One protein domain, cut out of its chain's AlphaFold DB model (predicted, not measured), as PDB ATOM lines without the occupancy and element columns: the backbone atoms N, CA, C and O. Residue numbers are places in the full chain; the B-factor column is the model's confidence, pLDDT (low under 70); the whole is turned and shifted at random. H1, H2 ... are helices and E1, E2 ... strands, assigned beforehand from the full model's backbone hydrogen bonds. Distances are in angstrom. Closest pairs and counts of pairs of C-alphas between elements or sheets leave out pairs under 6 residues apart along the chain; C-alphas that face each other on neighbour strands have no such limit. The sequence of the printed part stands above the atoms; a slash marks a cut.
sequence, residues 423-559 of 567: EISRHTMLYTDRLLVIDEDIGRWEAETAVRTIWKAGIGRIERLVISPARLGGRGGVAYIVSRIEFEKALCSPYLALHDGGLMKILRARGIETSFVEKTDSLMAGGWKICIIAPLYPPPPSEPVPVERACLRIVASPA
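What this domain is: This is residues 423 to 559 of the 567 residues of the protein "ComEC/Rec2 family competence protein" of Candidatus Eisenbacteria bacterium (UniProt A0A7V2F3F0). A strongly twisted sheet of six strands has helix H1 packed on one face at its E1 and E2 end, and a small sheet, E7 E8 E9, partly face to face with it on the other face, their strands crossed. H2 and H4 continue a row from H1, and residues 540 to 545 stick out. The printed part has 137 residues with four named helices and nine named strands, in the order E1 E2 E3 H1 E4 H2 E5 H3 H4 E6 E7 E8 E9. The larger sheet, E1 E2 E3 E4 E5 E6, is mixed and the smaller is antiparallel; the class is mixed, helices and strands. The whole is compact, with a radius of gyration of the C-alphas of 14.3 A and spans of 47 by 33 by 27 A.

Where its parts are: Find C-alpha 423 at (11.458, 16.189, 21.350), where E1, residues 423 to 425, begins. The larger sheet goes on with E2, 428 to 431, E3, 435 to 438, E4, 461 to 467, 16.6 A long, E5, 486 to 492, 16.4 A, and E6, 513 to 516. Look for H1 at 444 to 456, 18.4 A, H2 at 477 to 482, H3 at 494 to 499 and H4 at 501 to 509, 12.0 A. The smaller sheet has E7, 521 to 525, E8, 528 to 533, 15.6 A, and E9, 553 to 558, 17.1 A, ending at C-alpha 558, (13.787, 30.841, 25.426).

How they stand to each other: E1 E2 E3 form a meander of two hairpins, each strand the antiparallel neighbour of the one before; look at N 424 and O 428, 3.0 A, and N 431 and O 435, 2.8 A. E3 H1 E4, E4 H2 E5 and E5 H3 H4 E6 are strand-helix-strand units, parallel neighbours with helices between, with right-handed crossovers; N 436 and O 464 are 3.0 A apart, N 491 and O 465 2.7 A, N 490 and O 513 2.8 A. H1 makes two layers with this sheet, helix on one face, at a height over the sheet of 8.3 A; its closest C-alphas to E1 are Ala 450 and Ile 424, 5.8 A. H1 and H2 touch at C-alphas 444 and 477, 4.7 A; H2 and H4 only just touch, with 3 pairs of C-alphas within 8 A, the closest 479 and 503, 6.3 A. H2, H3 and H4 only graze the sheet. E7 E8 E9 is a second meander of hairpins, with N 523 and O 530 at 2.8 A and N 531 and O 555 at 2.8 A. The two sheets make a sandwich, two sheets face to face, strands at 37 degrees; the closest C-alphas of E2 and E7 are Tyr 431 and Ala 525, 6.2 A. In H1, H2, H3 and H4 every O i to N i+4 pair is within hydrogen-bond range.

The domain as a whole: The farthest C-alphas, Gly 458 and Ser 542, are 47.2 A apart. The printed part has no cut, and the one long link is E8 to E9, 19 residues. The model's pLDDT is under 70 at 423 to 433, 470 to 471, 473 to 475, 525 to 528, 536 to 551 and 557 to 559.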
ATOM      1  N   GLU A 423      10.722  17.220  22.071       66.38
ATOM      2  CA  GLU A 423      11.458  16.189  21.350       66.38
ATOM      3  C   GLU A 423      10.470  15.072  20.980       66.38
ATOM      4  O   GLU A 423       9.867  14.433  21.848       66.38
ATOM      5  N   ILE A 424      10.223  14.885  19.680       60.88
ATOM      6  CA  ILE A 424       9.344  13.808  19.210       60.88
ATOM      7  C   ILE A 424      10.147  12.529  18.942       60.88
ATOM      8  O   ILE A 424       9.645  11.418  19.116       60.88
ATOM      9  N   SER A 425      11.388  12.698  18.497       59.44
ATOM     10  CA  SER A 425      12.384  11.647  18.293       59.44
ATOM     11  C   SER A 425      13.775  12.276  18.343       59.44
ATOM     12  O   SER A 425      13.866  13.493  18.174       59.44
ATOM     13  N   ARG A 426      14.831  11.456  18.451       58.62
ATOM     14  CA  ARG A 426      16.239  11.900  18.538       58.62
ATOM     15  C   ARG A 426      16.647  12.957  17.501       58.62
ATOM     16  O   ARG A 426      17.535  13.750  17.769       58.62
ATOM     17  N   HIS A 427      15.984  12.981  16.342       63.22
ATOM     18  CA  HIS A 427      16.314  13.848  15.205       63.22
ATOM     19  C   HIS A 427      15.139  14.737  14.747       63.22
ATOM     20  O   HIS A 427      15.161  15.303  13.653       63.22
ATOM     21  N   THR A 428      14.057  14.831  15.531       59.75
ATOM     22  CA  THR A 428      12.887  15.666  15.197       59.75
ATOM     23  C   THR A 428      12.373  16.396  16.424       59.75
ATOM     24  O   THR A 428      11.856  15.780  17.363       59.75
ATOM     25  N   MET A 429      12.437  17.723  16.366       61.75
ATOM     26  CA  MET A 429      11.935  18.614  17.404       61.75
ATOM     27  C   MET A 429      10.724  19.389  16.901       61.75
ATOM     28  O   MET A 429      10.734  19.960  15.809       61.75
ATOM     29  N   LEU A 430       9.669  19.420  17.712       64.94
ATOM     30  CA  LEU A 430       8.475  20.209  17.444       64.94
ATOM     31  C   LEU A 430       8.434  21.413  18.374       64.94
ATOM     32  O   LEU A 430       8.265  21.284  19.589       64.94
ATOM     33  N   TYR A 431       8.532  22.583  17.762       60.66
ATOM     34  CA  TYR A 431       8.387  23.881  18.393       60.66
ATOM     35  C   TYR A 431       6.979  24.390  18.071       60.66
ATOM     36  O   TYR A 431       6.755  25.130  17.113       60.66
ATOM     37  N   THR A 432       6.022  23.928  18.878       66.25
ATOM     38  CA  THR A 432       4.584  24.234  18.765       66.25
ATOM     39  C   THR A 432       3.936  23.779  17.448       66.25
ATOM     40  O   THR A 432       4.460  22.946  16.718       66.25
ATOM     41  N   ASP A 433       2.746  24.292  17.162       63.66
ATOM     42  CA  ASP A 433       2.090  24.276  15.855       63.66
ATOM     43  C   ASP A 433       2.767  25.174  14.797       63.66
ATOM     44  O   ASP A 433       2.341  25.178  13.646       63.66
ATOM     45  N   ARG A 434       3.825  25.923  15.138       72.62
ATOM     46  CA  ARG A 434       4.465  26.863  14.205       72.62
ATOM     47  C   ARG A 434       5.676  26.294  13.491       72.62
ATOM     48  O   ARG A 434       5.887  26.619  12.325       72.62
ATOM     49  N   LEU A 435       6.475  25.458  14.150       78.88
ATOM     50  CA  LEU A 435       7.736  25.010  13.572       78.88
ATOM     51  C   LEU A 435       8.033  23.540  13.865       78.88
ATOM     52  O   LEU A 435       8.114  23.106  15.012       78.88
ATOM     53  N   LEU A 436       8.282  22.785  12.797       83.56
ATOM     54  CA  LEU A 436       8.868  21.452  12.869       83.56
ATOM     55  C   LEU A 436      10.311  21.505  12.378       83.56
ATOM     56  O   LEU A 436      10.564  21.936  11.254       83.56
ATOM     57  N   VAL A 437      11.237  21.032  13.203       81.12
ATOM     58  CA  VAL A 437      12.659  20.931  12.883       81.12
ATOM     59  C   VAL A 437      13.033  19.466  12.704       81.12
ATOM     60  O   VAL A 437      12.790  18.643  13.589       81.12
ATOM     61  N   ILE A 438      13.639  19.150  11.563       83.00
ATOM     62  CA  ILE A 438      14.253  17.853  11.275       83.00
ATOM     63  C   ILE A 438      15.754  18.094  11.177       83.00
ATOM     64  O   ILE A 438      16.200  18.753  10.235       83.00
ATOM     65  N   ASP A 439      16.497  17.608  12.169       71.38
ATOM     66  CA  ASP A 439      17.918  17.930  12.333       71.38
ATOM     67  C   ASP A 439      18.830  16.972  11.547       71.38
ATOM     68  O   ASP A 439      19.784  17.384  10.895       71.38
ATOM     69  N   GLU A 440      18.463  15.690  11.496       72.12
ATOM     70  CA  GLU A 440      19.187  14.661  10.740       72.12
ATOM     71  C   GLU A 440      18.267  13.900   9.775       72.12
ATOM     72  O   GLU A 440      17.041  14.064   9.781       72.12
ATOM     73  N   ASP A 441      18.855  13.082   8.896       72.31
ATOM     74  CA  ASP A 441      18.075  12.219   8.012       72.31
ATOM     75  C   ASP A 441      17.307  11.180   8.832       72.31
ATOM     76  O   ASP A 441      17.873  10.251   9.403       72.31
ATOM     77  N   ILE A 442      15.989  11.346   8.871       75.62
ATOM     78  CA  ILE A 442      15.108  10.484   9.647       75.62
ATOM     79  C   ILE A 442      14.661   9.260   8.861       75.62
ATOM     80  O   ILE A 442      14.164   9.323   7.726       75.62
ATOM     81  N   GLY A 443      14.725   8.117   9.535       77.19
ATOM     82  CA  GLY A 443      14.179   6.876   9.015       77.19
ATOM     83  C   GLY A 443      12.648   6.898   8.932       77.19
ATOM     84  O   GLY A 443      11.946   7.667   9.592       77.19
ATOM     85  N   ARG A 444      12.080   5.965   8.159       78.56
ATOM     86  CA  ARG A 444      10.620   5.837   7.998       78.56
ATOM     87  C   ARG A 444       9.869   5.626   9.320       78.56
ATOM     88  O   ARG A 444       8.775   6.152   9.493       78.56
ATOM     89  N   TRP A 445      10.441   4.857  10.244       76.69
ATOM     90  CA  TRP A 445       9.836   4.588  11.553       76.69
ATOM     91  C   TRP A 445       9.783   5.838  12.448       76.69
ATOM     92  O   TRP A 445       8.763   6.090  13.090       76.69
ATOM     93  N   GLU A 446      10.839   6.651  12.438       80.19
ATOM     94  CA  GLU A 446      10.886   7.917  13.178       80.19
ATOM     95  C   GLU A 446       9.870   8.899  12.601       80.19
ATOM     96  O   GLU A 446       9.060   9.450  13.340       80.19
ATOM     97  N   ALA A 447       9.801   9.004  11.270       82.75
ATOM     98  CA  ALA A 447       8.803   9.816  10.579       82.75
ATOM     99  C   ALA A 447       7.355   9.401  10.915       82.75
ATOM    100  O   ALA A 447       6.482  10.247  11.106       82.75
ATOM    101  N   GLU A 448       7.070   8.100  11.018       80.81
ATOM    102  CA  GLU A 448       5.761   7.612  11.468       80.81
ATOM    103  C   GLU A 448       5.433   7.993  12.909       80.81
ATOM    104  O   GLU A 448       4.280   8.304  13.223       80.81
ATOM    105  N   THR A 449       6.425   7.918  13.789       81.50
ATOM    106  CA  THR A 449       6.285   8.289  15.197       81.50
ATOM    107  C   THR A 449       6.061   9.792  15.317       81.50
ATOM    108  O   THR A 449       5.107  10.204  15.975       81.50
ATOM    109  N   ALA A 450       6.820  10.591  14.561       82.50
ATOM    110  CA  ALA A 450       6.658  12.033  14.443       82.50
ATOM    111  C   ALA A 450       5.232  12.422  14.054       82.50
ATOM    112  O   ALA A 450       4.541  13.124  14.792       82.50
ATOM    113  N   VAL A 451       4.744  11.876  12.940       85.50
ATOM    114  CA  VAL A 451       3.397  12.167  12.442       85.50
ATOM    115  C   VAL A 451       2.315  11.751  13.447       85.50
ATOM    116  O   VAL A 451       1.359  12.496  13.662       85.50
ATOM    117  N   ARG A 452       2.454  10.587  14.100       82.75
ATOM    118  CA  ARG A 452       1.491  10.131  15.120       82.75
ATOM    119  C   ARG A 452       1.449  11.056  16.331       82.75
ATOM    120  O   ARG A 452       0.359  11.354  16.814       82.75
ATOM    121  N   THR A 453       2.599  11.506  16.819       81.94
ATOM    122  CA  THR A 453       2.676  12.425  17.960       81.94
ATOM    123  C   THR A 453       2.061  13.779  17.622       81.94
ATOM    124  O   THR A 453       1.287  14.302  18.419       81.94
ATOM    125  N   ILE A 454       2.313  14.297  16.417       82.69
ATOM    126  CA  ILE A 454       1.727  15.551  15.921       82.69
ATOM    127  C   ILE A 454       0.194  15.445  15.851       82.69
ATOM    128  O   ILE A 454      -0.515  16.301  16.379       82.69
ATOM    129  N   TRP A 455      -0.342  14.344  15.315       85.44
ATOM    130  CA  TRP A 455      -1.791  14.112  15.304       85.44
ATOM    131  C   TRP A 455      -2.389  13.961  16.704       85.44
ATOM    132  O   TRP A 455      -3.471  14.482  16.963       85.44
ATOM    133  N   LYS A 456      -1.693  13.287  17.629       80.50
ATOM    134  CA  LYS A 456      -2.124  13.172  19.034       80.50
ATOM    135  C   LYS A 456      -2.123  14.512  19.764       80.50
ATOM    136  O   LYS A 456      -2.948  14.702  20.650       80.50
ATOM    137  N   ALA A 457      -1.247  15.434  19.371       77.88
ATOM    138  CA  ALA A 457      -1.273  16.818  19.833       77.88
ATOM    139  C   ALA A 457      -2.421  17.640  19.209       77.88
ATOM    140  O   ALA A 457      -2.610  18.793  19.574       77.88
ATOM    141  N   GLY A 458      -3.196  17.068  18.279       76.75
ATOM    142  CA  GLY A 458      -4.287  17.763  17.593       76.75
ATOM    143  C   GLY A 458      -3.817  18.719  16.493       76.75
ATOM    144  O   GLY A 458      -4.610  19.528  16.010       76.75
ATOM    145  N   ILE A 459      -2.550  18.632  16.083       79.94
ATOM    146  CA  ILE A 459      -1.942  19.528  15.097       79.94
ATOM    147  C   ILE A 459      -2.118  18.917  13.701       79.94
ATOM    148  O   ILE A 459      -1.663  17.807  13.419       79.94
ATOM    149  N   GLY A 460      -2.827  19.630  12.825       74.25
ATOM    150  CA  GLY A 460      -3.055  19.225  11.429       74.25
ATOM    151  C   GLY A 460      -2.226  20.004  10.411       74.25
ATOM    152  O   GLY A 460      -1.951  19.502   9.319       74.25
ATOM    153  N   ARG A 461      -1.814  21.212  10.795       82.62
ATOM    154  CA  ARG A 461      -1.089  22.179   9.981       82.62
ATOM    155  C   ARG A 461       0.018  22.791  10.822       82.62
ATOM    156  O   ARG A 461      -0.205  23.065  11.996       82.62
ATOM    157  N   ILE A 462       1.177  22.957  10.205       84.19
ATOM    158  CA  ILE A 462       2.358  23.580  10.786       84.19
ATOM    159  C   ILE A 462       2.768  24.733   9.871       84.19
ATOM    160  O   ILE A 462       2.762  24.578   8.654       84.19
ATOM    161  N   GLU A 463       3.101  25.897  10.420       84.31
ATOM    162  CA  GLU A 463       3.465  27.053   9.585       84.31
ATOM    163  C   GLU A 463       4.758  26.773   8.798       84.31
ATOM    164  O   GLU A 463       4.801  26.904   7.573       84.31
ATOM    165  N   ARG A 464       5.815  26.321   9.485       85.56
ATOM    166  CA  ARG A 464       7.154  26.166   8.904       85.56
ATOM    167  C   ARG A 464       7.767  24.793   9.166       85.56
ATOM    168  O   ARG A 464       7.699  24.251  10.267       85.56
ATOM    169  N   LEU A 465       8.422  24.253   8.145       87.56
ATOM    170  CA  LEU A 465       9.264  23.061   8.215       87.56
ATOM    171  C   LEU A 465      10.720  23.459   7.996       87.56
ATOM    172  O   LEU A 465      11.017  24.060   6.973       87.56
ATOM    173  N   VAL A 466      11.628  23.092   8.895       85.56
ATOM    174  CA  VAL A 466      13.076  23.251   8.695       85.56
ATOM    175  C   VAL A 466      13.692  21.880   8.474       85.56
ATOM    176  O   VAL A 466      13.538  20.984   9.304       85.56
ATOM    177  N   ILE A 467      14.377  21.723   7.343       85.12
ATOM    178  CA  ILE A 467      15.106  20.507   6.981       85.12
ATOM    179  C   ILE A 467      16.593  20.847   7.022       85.12
ATOM    180  O   ILE A 467      17.111  21.502   6.117       85.12
ATOM    181  N   SER A 468      17.245  20.421   8.099       80.94
ATOM    182  CA  SER A 468      18.670  20.639   8.343       80.94
ATOM    183  C   SER A 468      19.596  19.821   7.428       80.94
ATOM    184  O   SER A 468      20.547  20.409   6.902       80.94
ATOM    185  N   PRO A 469      19.330  18.525   7.137       75.25
ATOM    186  CA  PRO A 469      20.253  17.692   6.367       75.25
ATOM    187  C   PRO A 469      20.538  18.209   4.956       75.25
ATOM    188  O   PRO A 469      19.623  18.521   4.192       75.25
ATOM    189  N   ALA A 470      21.815  18.190   4.570       56.41
ATOM    190  CA  ALA A 470      22.267  18.523   3.215       56.41
ATOM    191  C   ALA A 470      21.947  17.437   2.175       56.41
ATOM    192  O   ALA A 470      21.865  17.709   0.977       56.41
ATOM    193  N   ARG A 471      21.798  16.189   2.629       63.53
ATOM    194  CA  ARG A 471      21.454  15.026   1.812       63.53
ATOM    195  C   ARG A 471      20.614  14.073   2.646       63.53
ATOM    196  O   ARG A 471      20.974  13.766   3.777       63.53
ATOM    197  N   LEU A 472      19.531  13.572   2.065       70.50
ATOM    198  CA  LEU A 472      18.739  12.508   2.669       70.50
ATOM    199  C   LEU A 472      19.264  11.172   2.139       70.50
ATOM    200  O   LEU A 472      19.324  10.943   0.927       70.50
ATOM    201  N   GLY A 473      19.688  10.296   3.041       58.03
ATOM    202  CA  GLY A 473      20.180   8.949   2.787       58.03
ATOM    203  C   GLY A 473      19.050   8.008   2.384       58.03
ATOM    204  O   GLY A 473      18.784   7.012   3.047       58.03
ATOM    205  N   GLY A 474      18.359   8.323   1.284       59.00
ATOM    206  CA  GLY A 474      17.510   7.385   0.554       59.00
ATOM    207  C   GLY A 474      16.512   6.611   1.416       59.00
ATOM    208  O   GLY A 474      16.349   5.411   1.219       59.00
ATOM    209  N   ARG A 475      15.850   7.256   2.384       54.91
ATOM    210  CA  ARG A 475      14.779   6.630   3.182       54.91
ATOM    211  C   ARG A 475      13.559   7.516   3.415       54.91
ATOM    212  O   ARG A 475      12.772   7.216   4.297       54.91
ATOM    213  N   GLY A 476      13.316   8.539   2.591       71.31
ATOM    214  CA  GLY A 476      11.985   9.140   2.373       71.31
ATOM    215  C   GLY A 476      11.158   9.531   3.614       71.31
ATOM    216  O   GLY A 476       9.930   9.625   3.506       71.31
ATOM    217  N   GLY A 477      11.776   9.722   4.785       80.56
ATOM    218  CA  GLY A 477      11.094  10.054   6.036       80.56
ATOM    219  C   GLY A 477      10.490  11.451   5.970       80.56
ATOM    220  O   GLY A 477       9.296  11.625   6.201       80.56
ATOM    221  N   VAL A 478      11.257  12.430   5.494       82.69
ATOM    222  CA  VAL A 478      10.757  13.792   5.239       82.69
ATOM    223  C   VAL A 478       9.595  13.774   4.235       82.69
ATOM    224  O   VAL A 478       8.532  14.339   4.491       82.69
ATOM    225  N   ALA A 479       9.734  13.032   3.129       83.50
ATOM    226  CA  ALA A 479       8.665  12.871   2.142       83.50
ATOM    227  C   ALA A 479       7.385  12.249   2.744       83.50
ATOM    228  O   ALA A 479       6.272  12.610   2.344       83.50
ATOM    229  N   TYR A 480       7.526  11.353   3.730       84.12
ATOM    230  CA  TYR A 480       6.408  10.804   4.498       84.12
ATOM    231  C   TYR A 480       5.696  11.869   5.329       84.12
ATOM    232  O   TYR A 480       4.472  11.978   5.245       84.12
ATOM    233  N   ILE A 481       6.439  12.669   6.092       86.44
ATOM    234  CA  ILE A 481       5.884  13.730   6.943       86.44
ATOM    235  C   ILE A 481       5.125  14.740   6.081       86.44
ATOM    236  O   ILE A 481       3.931  14.967   6.279       86.44
ATOM    237  N   VAL A 482       5.779  15.246   5.035       86.75
ATOM    238  CA  VAL A 482       5.220  16.219   4.083       86.75
ATOM    239  C   VAL A 482       3.991  15.666   3.344       86.75
ATOM    240  O   VAL A 482       3.156  16.422   2.845       86.75
ATOM    241  N   SER A 483       3.842  14.336   3.266       83.31
ATOM    242  CA  SER A 483       2.654  13.697   2.675       83.31
ATOM    243  C   SER A 483       1.423  13.665   3.539       83.31
ATOM    244  O   SER A 483       0.331  13.401   3.040       83.31
ATOM    245  N   ARG A 484       1.595  13.945   4.822       85.94
ATOM    246  CA  ARG A 484       0.590  13.681   5.840       85.94
ATOM    247  C   ARG A 484       0.261  14.908   6.670       85.94
ATOM    248  O   ARG A 484      -0.854  14.973   7.177       85.94
ATOM    249  N   ILE A 485       1.197  15.842   6.776       85.50
ATOM    250  CA  ILE A 485       1.055  17.101   7.499       85.50
ATOM    251  C   ILE A 485       1.081  18.257   6.500       85.50
ATOM    252  O   ILE A 485       1.743  18.198   5.456       85.50
ATOM    253  N   GLU A 486       0.294  19.283   6.799       85.19
ATOM    254  CA  GLU A 486       0.287  20.522   6.041       85.19
ATOM    255  C   GLU A 486       1.371  21.476   6.529       85.19
ATOM    256  O   GLU A 486       1.497  21.698   7.728       85.19
ATOM    257  N   PHE A 487       2.134  22.025   5.583       87.38
ATOM    258  CA  PHE A 487       3.162  23.034   5.815       87.38
ATOM    259  C   PHE A 487       2.901  24.226   4.899       87.38
ATOM    260  O   PHE A 487       2.537  24.006   3.742       87.38
ATOM    261  N   GLU A 488       3.078  25.453   5.390       84.06
ATOM    262  CA  GLU A 488       3.003  26.649   4.536       84.06
ATOM    263  C   GLU A 488       4.336  26.869   3.823       84.06
ATOM    264  O   GLU A 488       4.386  26.985   2.598       84.06
ATOM    265  N   LYS A 489       5.425  26.845   4.599       87.31
ATOM    266  CA  LYS A 489       6.779  27.102   4.111       87.31
ATOM    267  C   LYS A 489       7.750  26.008   4.535       87.31
ATOM    268  O   LYS A 489       7.692  25.512   5.660       87.31
ATOM    269  N   ALA A 490       8.675  25.655   3.651       87.75
ATOM    270  CA  ALA A 490       9.802  24.783   3.945       87.75
ATOM    271  C   ALA A 490      11.121  25.552   3.793       87.75
ATOM    272  O   ALA A 490      11.409  26.120   2.741       87.75
ATOM    273  N   LEU A 491      11.920  25.553   4.852       86.81
ATOM    274  CA  LEU A 491      13.267  26.100   4.930       86.81
ATOM    275  C   LEU A 491      14.259  24.950   4.797       86.81
ATOM    276  O   LEU A 491      14.191  23.973   5.544       86.81
ATOM    277  N   CYS A 492      15.166  25.046   3.835       85.44
ATOM    278  CA  CYS A 492      16.152  24.000   3.586       85.44
ATOM    279  C   CYS A 492      17.500  24.580   3.158       85.44
ATOM    280  O   CYS A 492      17.598  25.730   2.724       85.44
ATOM    281  N   SER A 493      18.544  23.766   3.296       80.50
ATOM    282  CA  SER A 493      19.868  24.077   2.763       80.50
ATOM    283  C   SER A 493      19.832  24.118   1.223       80.50
ATOM    284  O   SER A 493      19.207  23.239   0.616       80.50
ATOM    285  N   PRO A 494      20.522  25.072   0.564       76.25
ATOM    286  CA  PRO A 494      20.678  25.083  -0.895       76.25
ATOM    287  C   PRO A 494      21.207  23.751  -1.463       76.25
ATOM    288  O   PRO A 494      20.801  23.324  -2.544       76.25
ATOM    289  N   TYR A 495      22.060  23.049  -0.705       74.81
ATOM    290  CA  TYR A 495      22.632  21.755  -1.092       74.81
ATOM    291  C   TYR A 495      21.580  20.649  -1.214       74.81
ATOM    292  O   TYR A 495      21.665  19.810  -2.114       74.81
ATOM    293  N   LEU A 496      20.546  20.671  -0.367       75.19
ATOM    294  CA  LEU A 496      19.479  19.673  -0.414       75.19
ATOM    295  C   LEU A 496      18.709  19.748  -1.738       75.19
ATOM    296  O   LEU A 496      18.364  18.715  -2.310       75.19
ATOM    297  N   ALA A 497      18.484  20.953  -2.267       72.25
ATOM    298  CA  ALA A 497      17.816  21.118  -3.556       72.25
ATOM    299  C   ALA A 497      18.645  20.603  -4.738       72.25
ATOM    300  O   ALA A 497      18.066  20.122  -5.713       72.25
ATOM    301  N   LEU A 498      19.976  20.684  -4.648       71.75
ATOM    302  CA  LEU A 498      20.888  20.172  -5.672       71.75
ATOM    303  C   LEU A 498      20.949  18.639  -5.671       71.75
ATOM    304  O   LEU A 498      21.038  18.027  -6.734       71.75
ATOM    305  N   HIS A 499      20.875  18.015  -4.492       72.00
ATOM    306  CA  HIS A 499      21.072  16.572  -4.343       72.00
ATOM    307  C   HIS A 499      19.780  15.745  -4.244       72.00
ATOM    308  O   HIS A 499      19.826  14.545  -4.515       72.00
ATOM    309  N   ASP A 500      18.631  16.344  -3.907       75.62
ATOM    310  CA  ASP A 500      17.343  15.644  -3.777       75.62
ATOM    311  C   ASP A 500      16.215  16.315  -4.586       75.62
ATOM    312  O   ASP A 500      15.242  16.879  -4.071       75.62
ATOM    313  N   GLY A 501      16.316  16.205  -5.915       74.94
ATOM    314  CA  GLY A 501      15.273  16.677  -6.832       74.94
ATOM    315  C   GLY A 501      13.919  15.972  -6.645       74.94
ATOM    316  O   GLY A 501      12.872  16.536  -6.980       74.94
ATOM    317  N   GLY A 502      13.912  14.759  -6.079       79.31
ATOM    318  CA  GLY A 502      12.697  14.002  -5.781       79.31
ATOM    319  C   GLY A 502      11.861  14.678  -4.696       79.31
ATOM    320  O   GLY A 502      10.668  14.921  -4.897       79.31
ATOM    321  N   LEU A 503      12.490  15.047  -3.577       81.62
ATOM    322  CA  LEU A 503      11.835  15.787  -2.502       81.62
ATOM    323  C   LEU A 503      11.359  17.165  -2.971       81.62
ATOM    324  O   LEU A 503      10.214  17.532  -2.702       81.62
ATOM    325  N   MET A 504      12.181  17.898  -3.726       83.19
ATOM    326  CA  MET A 504      11.794  19.215  -4.250       83.19
ATOM    327  C   MET A 504      10.564  19.129  -5.157       83.19
ATOM    328  O   MET A 504       9.664  19.969  -5.072       83.19
ATOM    329  N   LYS A 505      10.460  18.078  -5.980       83.44
ATOM    330  CA  LYS A 505       9.262  17.814  -6.787       83.44
ATOM    331  C   LYS A 505       8.036  17.536  -5.914       83.44
ATOM    332  O   LYS A 505       6.954  18.014  -6.240       83.44
ATOM    333  N   ILE A 506       8.193  16.807  -4.806       83.12
ATOM    334  CA  ILE A 506       7.108  16.532  -3.849       83.12
ATOM    335  C   ILE A 506       6.646  17.816  -3.147       83.12
ATOM    336  O   ILE A 506       5.440  18.024  -3.016       83.12
ATOM    337  N   LEU A 507       7.577  18.673  -2.717       85.38
ATOM    338  CA  LEU A 507       7.270  19.958  -2.077       85.38
ATOM    339  C   LEU A 507       6.504  20.878  -3.037       85.38
ATOM    340  O   LEU A 507       5.412  21.340  -2.702       85.38
ATOM    341  N   ARG A 508       6.999  21.037  -4.275       85.12
ATOM    342  CA  ARG A 508       6.332  21.831  -5.323       85.12
ATOM    343  C   ARG A 508       4.967  21.273  -5.710       85.12
ATOM    344  O   ARG A 508       4.006  22.028  -5.800       85.12
ATOM    345  N   ALA A 509       4.850  19.956  -5.891       83.31
ATOM    346  CA  ALA A 509       3.575  19.309  -6.217       83.31
ATOM    347  C   ALA A 509       2.512  19.487  -5.121       83.31
ATOM    348  O   ALA A 509       1.327  19.275  -5.373       83.31
ATOM    349  N   ARG A 510       2.924  19.861  -3.905       81.69
ATOM    350  CA  ARG A 510       2.037  20.152  -2.775       81.69
ATOM    351  C   ARG A 510       1.846  21.637  -2.498       81.69
ATOM    352  O   ARG A 510       1.182  21.956  -1.518       81.69
ATOM    353  N   GLY A 511       2.402  22.511  -3.335       82.69
ATOM    354  CA  GLY A 511       2.288  23.959  -3.172       82.69
ATOM    355  C   GLY A 511       2.978  24.495  -1.917       82.69
ATOM    356  O   GLY A 511       2.568  25.533  -1.416       82.69
ATOM    357  N   ILE A 512       3.981  23.788  -1.386       86.06
ATOM    358  CA  ILE A 512       4.753  24.259  -0.231       86.06
ATOM    359  C   ILE A 512       5.821  25.216  -0.749       86.06
ATOM    360  O   ILE A 512       6.631  24.830  -1.598       86.06
ATOM    361  N   GLU A 513       5.831  26.449  -0.246       85.94
ATOM    362  CA  GLU A 513       6.835  27.440  -0.628       85.94
ATOM    363  C   GLU A 513       8.194  27.024  -0.054       85.94
ATOM    364  O   GLU A 513       8.356  26.885   1.158       85.94
ATOM    365  N   THR A 514       9.177  26.789  -0.919       85.44
ATOM    366  CA  THR A 514      10.530  26.405  -0.501       85.44
ATOM    367  C   THR A 514      11.444  27.620  -0.522       85.44
ATOM    368  O   THR A 514      11.665  28.190  -1.589       85.44
ATOM    369  N   SER A 515      12.008  27.981   0.627       84.94
ATOM    370  CA  SER A 515      13.033  29.023   0.748       84.94
ATOM    371  C   SER A 515      14.354  28.438   1.228       84.94
ATOM    372  O   SER A 515      14.374  27.545   2.079       84.94
ATOM    373  N   PHE A 516      15.451  28.976   0.705       83.81
ATOM    374  CA  PHE A 516      16.795  28.544   1.060       83.81
ATOM    375  C   PHE A 516      17.415  29.479   2.090       83.81
ATOM    376  O   PHE A 516      17.278  30.698   1.992       83.81
ATOM    377  N   VAL A 517      18.078  28.899   3.087       80.69
ATOM    378  CA  VAL A 517      18.755  29.665   4.138       80.69
ATOM    379  C   VAL A 517      20.198  29.915   3.707       80.69
ATOM    380  O   VAL A 517      21.049  29.036   3.823       80.69
ATOM    381  N   GLU A 518      20.456  31.106   3.164       74.56
ATOM    382  CA  GLU A 518      21.785  31.538   2.692       74.56
ATOM    383  C   GLU A 518      22.536  32.411   3.709       74.56
ATOM    384  O   GLU A 518      23.760  32.499   3.682       74.56
ATOM    385  N   LYS A 519      21.802  33.055   4.620       75.50
ATOM    386  CA  LYS A 519      22.330  33.827   5.751       75.50
ATOM    387  C   LYS A 519      21.643  33.359   7.024       75.50
ATOM    388  O   LYS A 519      20.521  32.862   6.949       75.50
ATOM    389  N   THR A 520      22.310  33.520   8.166       76.88
ATOM    390  CA  THR A 520      21.721  33.208   9.471       76.88
ATOM    391  C   THR A 520      20.383  33.925   9.616       76.88
ATOM    392  O   THR A 520      20.324  35.152   9.539       76.88
ATOM    393  N   ASP A 521      19.322  33.147   9.792       74.75
ATOM    394  CA  ASP A 521      17.953  33.625   9.962       74.75
ATOM    395  C   ASP A 521      17.493  33.307  11.389       74.75
ATOM    396  O   ASP A 521      17.945  32.335  11.996       74.75
ATOM    397  N   SER A 522      16.608  34.123  11.956       77.19
ATOM    398  CA  SER A 522      16.083  33.894  13.305       77.19
ATOM    399  C   SER A 522      14.566  33.949  13.311       77.19
ATOM    400  O   SER A 522      13.958  34.900  12.823       77.19
ATOM    401  N   LEU A 523      13.949  32.914  13.874       76.94
ATOM    402  CA  LEU A 523      12.509  32.715  13.878       76.94
ATOM    403  C   LEU A 523      11.980  32.683  15.306       76.94
ATOM    404  O   LEU A 523      12.603  32.108  16.196       76.94
ATOM    405  N   MET A 524      10.798  33.258  15.512       70.81
ATOM    406  CA  MET A 524      10.084  33.168  16.782       70.81
ATOM    407  C   MET A 524       8.965  32.131  16.675       70.81
ATOM    408  O   MET A 524       8.041  32.295  15.878       70.81
ATOM    409  N   ALA A 525       9.015  31.092  17.506       67.25
ATOM    410  CA  ALA A 525       7.978  30.064  17.592       67.25
ATOM    411  C   ALA A 525       7.681  29.753  19.065       67.25
ATOM    412  O   ALA A 525       8.573  29.355  19.804       67.25
ATOM    413  N   GLY A 526       6.442  29.973  19.519       61.91
ATOM    414  CA  GLY A 526       6.014  29.560  20.864       61.91
ATOM    415  C   GLY A 526       6.774  30.163  22.045       61.91
ATOM    416  O   GLY A 526       6.922  29.493  23.058       61.91
ATOM    417  N   GLY A 527       7.298  31.385  21.922       66.00
ATOM    418  CA  GLY A 527       8.144  31.977  22.967       66.00
ATOM    419  C   GLY A 527       9.601  31.509  22.929       66.00
ATOM    420  O   GLY A 527      10.352  31.826  23.841       66.00
ATOM    421  N   TRP A 528      10.023  30.807  21.875       68.25
ATOM    422  CA  TRP A 528      11.416  30.449  21.610       68.25
ATOM    423  C   TRP A 528      11.959  31.245  20.427       68.25
ATOM    424  O   TRP A 528      11.279  31.395  19.408       68.25
ATOM    425  N   LYS A 529      13.194  31.738  20.567       75.19
ATOM    426  CA  LYS A 529      13.997  32.280  19.470       75.19
ATOM    427  C   LYS A 529      14.842  31.145  18.906       75.19
ATOM    428  O   LYS A 529      15.619  30.533  19.635       75.19
ATOM    429  N   ILE A 530      14.664  30.864  17.623       77.25
ATOM    430  CA  ILE A 530      15.307  29.764  16.909       77.25
ATOM    431  C   ILE A 530      16.184  30.378  15.828       77.25
ATOM    432  O   ILE A 530      15.675  30.927  14.854       77.25
ATOM    433  N   CYS A 531      17.494  30.318  16.022       77.50
ATOM    434  CA  CYS A 531      18.483  30.759  15.052       77.50
ATOM    435  C   CYS A 531      18.839  29.587  14.133       77.50
ATOM    436  O   CYS A 531      19.301  28.542  14.591       77.50
ATOM    437  N   ILE A 532      18.615  29.773  12.836       80.06
ATOM    438  CA  ILE A 532      18.982  28.840  11.776       80.06
ATOM    439  C   ILE A 532      20.217  29.418  11.099       80.06
ATOM    440  O   ILE A 532      20.146  30.403  10.367       80.06
ATOM    441  N   ILE A 533      21.359  28.812  11.371       78.38
ATOM    442  CA  ILE A 533      22.648  29.231  10.841       78.38
ATOM    443  C   ILE A 533      22.820  28.578   9.469       78.38
ATOM    444  O   ILE A 533      22.679  27.359   9.321       78.38
ATOM    445  N   ALA A 534      23.092  29.416   8.468       73.88
ATOM    446  CA  ALA A 534      23.351  28.985   7.100       73.88
ATOM    447  C   ALA A 534      24.615  28.104   7.028       73.88
ATOM    448  O   ALA A 534      25.531  28.277   7.839       73.88
ATOM    449  N   PRO A 535      24.696  27.173   6.062       71.06
ATOM    450  CA  PRO A 535      25.900  26.378   5.874       71.06
ATOM    451  C   PRO A 535      27.067  27.292   5.474       71.06
ATOM    452  O   PRO A 535      26.877  28.306   4.797       71.06
ATOM    453  N   LEU A 536      28.284  26.946   5.899       62.47
ATOM    454  CA  LEU A 536      29.485  27.717   5.561       62.47
ATOM    455  C   LEU A 536      29.681  27.733   4.023       62.47
ATOM    456  O   LEU A 536      29.529  26.709   3.363       62.47
ATOM    457  N   TYR A 537      29.963  28.930   3.489       56.12
ATOM    458  CA  TYR A 537      30.081  29.361   2.075       56.12
ATOM    459  C   TYR A 537      30.865  28.385   1.136       56.12
ATOM    460  O   TYR A 537      31.644  27.571   1.631       56.12
ATOM    461  N   PRO A 538      30.654  28.411  -0.208       54.62
ATOM    462  CA  PRO A 538      30.609  27.237  -1.073       54.62
ATOM    463  C   PRO A 538      31.995  26.659  -1.393       54.62
ATOM    464  O   PRO A 538      32.963  27.412  -1.513       54.62
ATOM    465  N   PRO A 539      32.103  25.346  -1.647       47.41
ATOM    466  CA  PRO A 539      33.281  24.783  -2.277       47.41
ATOM    467  C   PRO A 539      33.179  24.854  -3.812       47.41
ATOM    468  O   PRO A 539      32.077  24.847  -4.374       47.41
ATOM    469  N   PRO A 540      34.325  24.905  -4.512       47.97
ATOM    470  CA  PRO A 540      34.380  24.765  -5.962       47.97
ATOM    471  C   PRO A 540      33.800  23.406  -6.409       47.97
ATOM    472  O   PRO A 540      33.828  22.442  -5.643       47.97
ATOM    473  N   PRO A 541      33.319  23.286  -7.662       53.38
ATOM    474  CA  PRO A 541      32.590  22.115  -8.177       53.38
ATOM    475  C   PRO A 541      33.383  20.789  -8.239       53.38
ATOM    476  O   PRO A 541      32.902  19.823  -8.825       53.38
ATOM    477  N   SER A 542      34.587  20.724  -7.663       49.72
ATOM    478  CA  SER A 542      35.514  19.588  -7.747       49.72
ATOM    479  C   SER A 542      35.845  18.910  -6.409       49.72
ATOM    480  O   SER A 542      36.467  17.851  -6.442       49.72
ATOM    481  N   GLU A 543      35.403  19.430  -5.253       47.00
ATOM    482  CA  GLU A 543      35.697  18.813  -3.946       47.00
ATOM    483  C   GLU A 543      34.448  18.248  -3.238       47.00
ATOM    484  O   GLU A 543      33.427  18.935  -3.128       47.00
ATOM    485  N   PRO A 544      34.500  17.007  -2.713       52.84
ATOM    486  CA  PRO A 544      33.436  16.467  -1.875       52.84
ATOM    487  C   PRO A 544      33.412  17.185  -0.518       52.84
ATOM    488  O   PRO A 544      34.322  17.052   0.298       52.84
ATOM    489  N   VAL A 545      32.341  17.936  -0.262       54.53
ATOM    490  CA  VAL A 545      32.113  18.633   1.013       54.53
ATOM    491  C   VAL A 545      31.863  17.611   2.125       54.53
ATOM    492  O   VAL A 545      31.022  16.725   1.938       54.53
ATOM    493  N   PRO A 546      32.498  17.728   3.305       58.50
ATOM    494  CA  PRO A 546      32.058  16.967   4.464       58.50
ATOM    495  C   PRO A 546      30.609  17.349   4.799       58.50
ATOM    496  O   PRO A 546      30.289  18.531   4.934       58.50
ATOM    497  N   VAL A 547      29.733  16.343   4.914       57.50
ATOM    498  CA  VAL A 547      28.266  16.482   5.064       57.50
ATOM    499  C   VAL A 547      27.884  17.476   6.170       57.50
ATOM    500  O   VAL A 547      26.967  18.274   5.994       57.50
ATOM    501  N   GLU A 548      28.655  17.508   7.259       55.62
ATOM    502  CA  GLU A 548      28.475  18.398   8.414       55.62
ATOM    503  C   GLU A 548      28.578  19.899   8.092       55.62
ATOM    504  O   GLU A 548      28.007  20.720   8.808       55.62
ATOM    505  N   ARG A 549      29.296  20.287   7.028       58.12
ATOM    506  CA  ARG A 549      29.445  21.698   6.619       58.12
ATOM    507  C   ARG A 549      28.329  22.183   5.693       58.12
ATOM    508  O   ARG A 549      28.206  23.386   5.486       58.12
ATOM    509  N   ALA A 550      27.529  21.264   5.151       60.22
ATOM    510  CA  ALA A 550      26.445  21.561   4.219       60.22
ATOM    511  C   ALA A 550      25.047  21.544   4.880       60.22
ATOM    512  O   ALA A 550      24.066  21.972   4.256       60.22
ATOM    513  N   CYS A 551      24.944  21.043   6.118       64.06
ATOM    514  CA  CYS A 551      23.719  21.050   6.919       64.06
ATOM    515  C   CYS A 551      23.441  22.437   7.519       64.06
ATOM    516  O   CYS A 551      24.360  23.231   7.732       64.06
ATOM    517  N   LEU A 552      22.173  22.719   7.820       72.69
ATOM    518  CA  LEU A 552      21.819  23.870   8.654       72.69
ATOM    519  C   LEU A 552      22.245  23.586  10.100       72.69
ATOM    520  O   LEU A 552      22.220  22.444  10.540       72.69
ATOM    521  N   ARG A 553      22.619  24.611  10.868       73.81
ATOM    522  CA  ARG A 553      22.752  24.459  12.329       73.81
ATOM    523  C   ARG A 553      21.615  25.190  13.010       73.81
ATOM    524  O   ARG A 553      21.292  26.313  12.629       73.81
ATOM    525  N   ILE A 554      21.000  24.552  13.996       74.12
ATOM    526  CA  ILE A 554      19.793  25.064  14.639       74.12
ATOM    527  C   ILE A 554      20.083  25.257  16.119       74.12
ATOM    528  O   ILE A 554      20.430  24.313  16.822       74.12
ATOM    529  N   VAL A 555      19.937  26.493  16.585       73.00
ATOM    530  CA  VAL A 555      20.098  26.860  17.993       73.00
ATOM    531  C   VAL A 555      18.783  27.443  18.481       73.00
ATOM    532  O   VAL A 555      18.266  28.388  17.887       73.00
ATOM    533  N   ALA A 556      18.227  26.884  19.552       71.31
ATOM    534  CA  ALA A 556      16.975  27.347  20.137       71.31
ATOM    535  C   ALA A 556      17.197  27.836  21.571       71.31
ATOM    536  O   ALA A 556      17.824  27.154  22.378       71.31
ATOM    537  N   SER A 557      16.651  29.007  21.891       69.44
ATOM    538  CA  SER A 557      16.719  29.617  23.225       69.44
ATOM    539  C   SER A 557      15.358  30.192  23.643       69.44
ATOM    540  O   SER A 557      14.651  30.723  22.775       69.44
ATOM    541  N   PRO A 558      14.982  30.158  24.935       68.69
ATOM    542  CA  PRO A 558      13.787  30.841  25.426       68.69
ATOM    543  C   PRO A 558      13.853  32.352  25.153       68.69
ATOM    544  O   PRO A 558      14.895  32.988  25.352       68.69
ATOM    545  N   ALA A 559      12.742  32.950  24.724       60.75
ATOM    546  CA  ALA A 559      12.654  34.384  24.476       60.75
ATOM    547  C   ALA A 559      12.940  35.163  25.771       60.75
ATOM    548  O   ALA A 559      12.199  35.059  26.743       60.75
TER     549      ALA A 559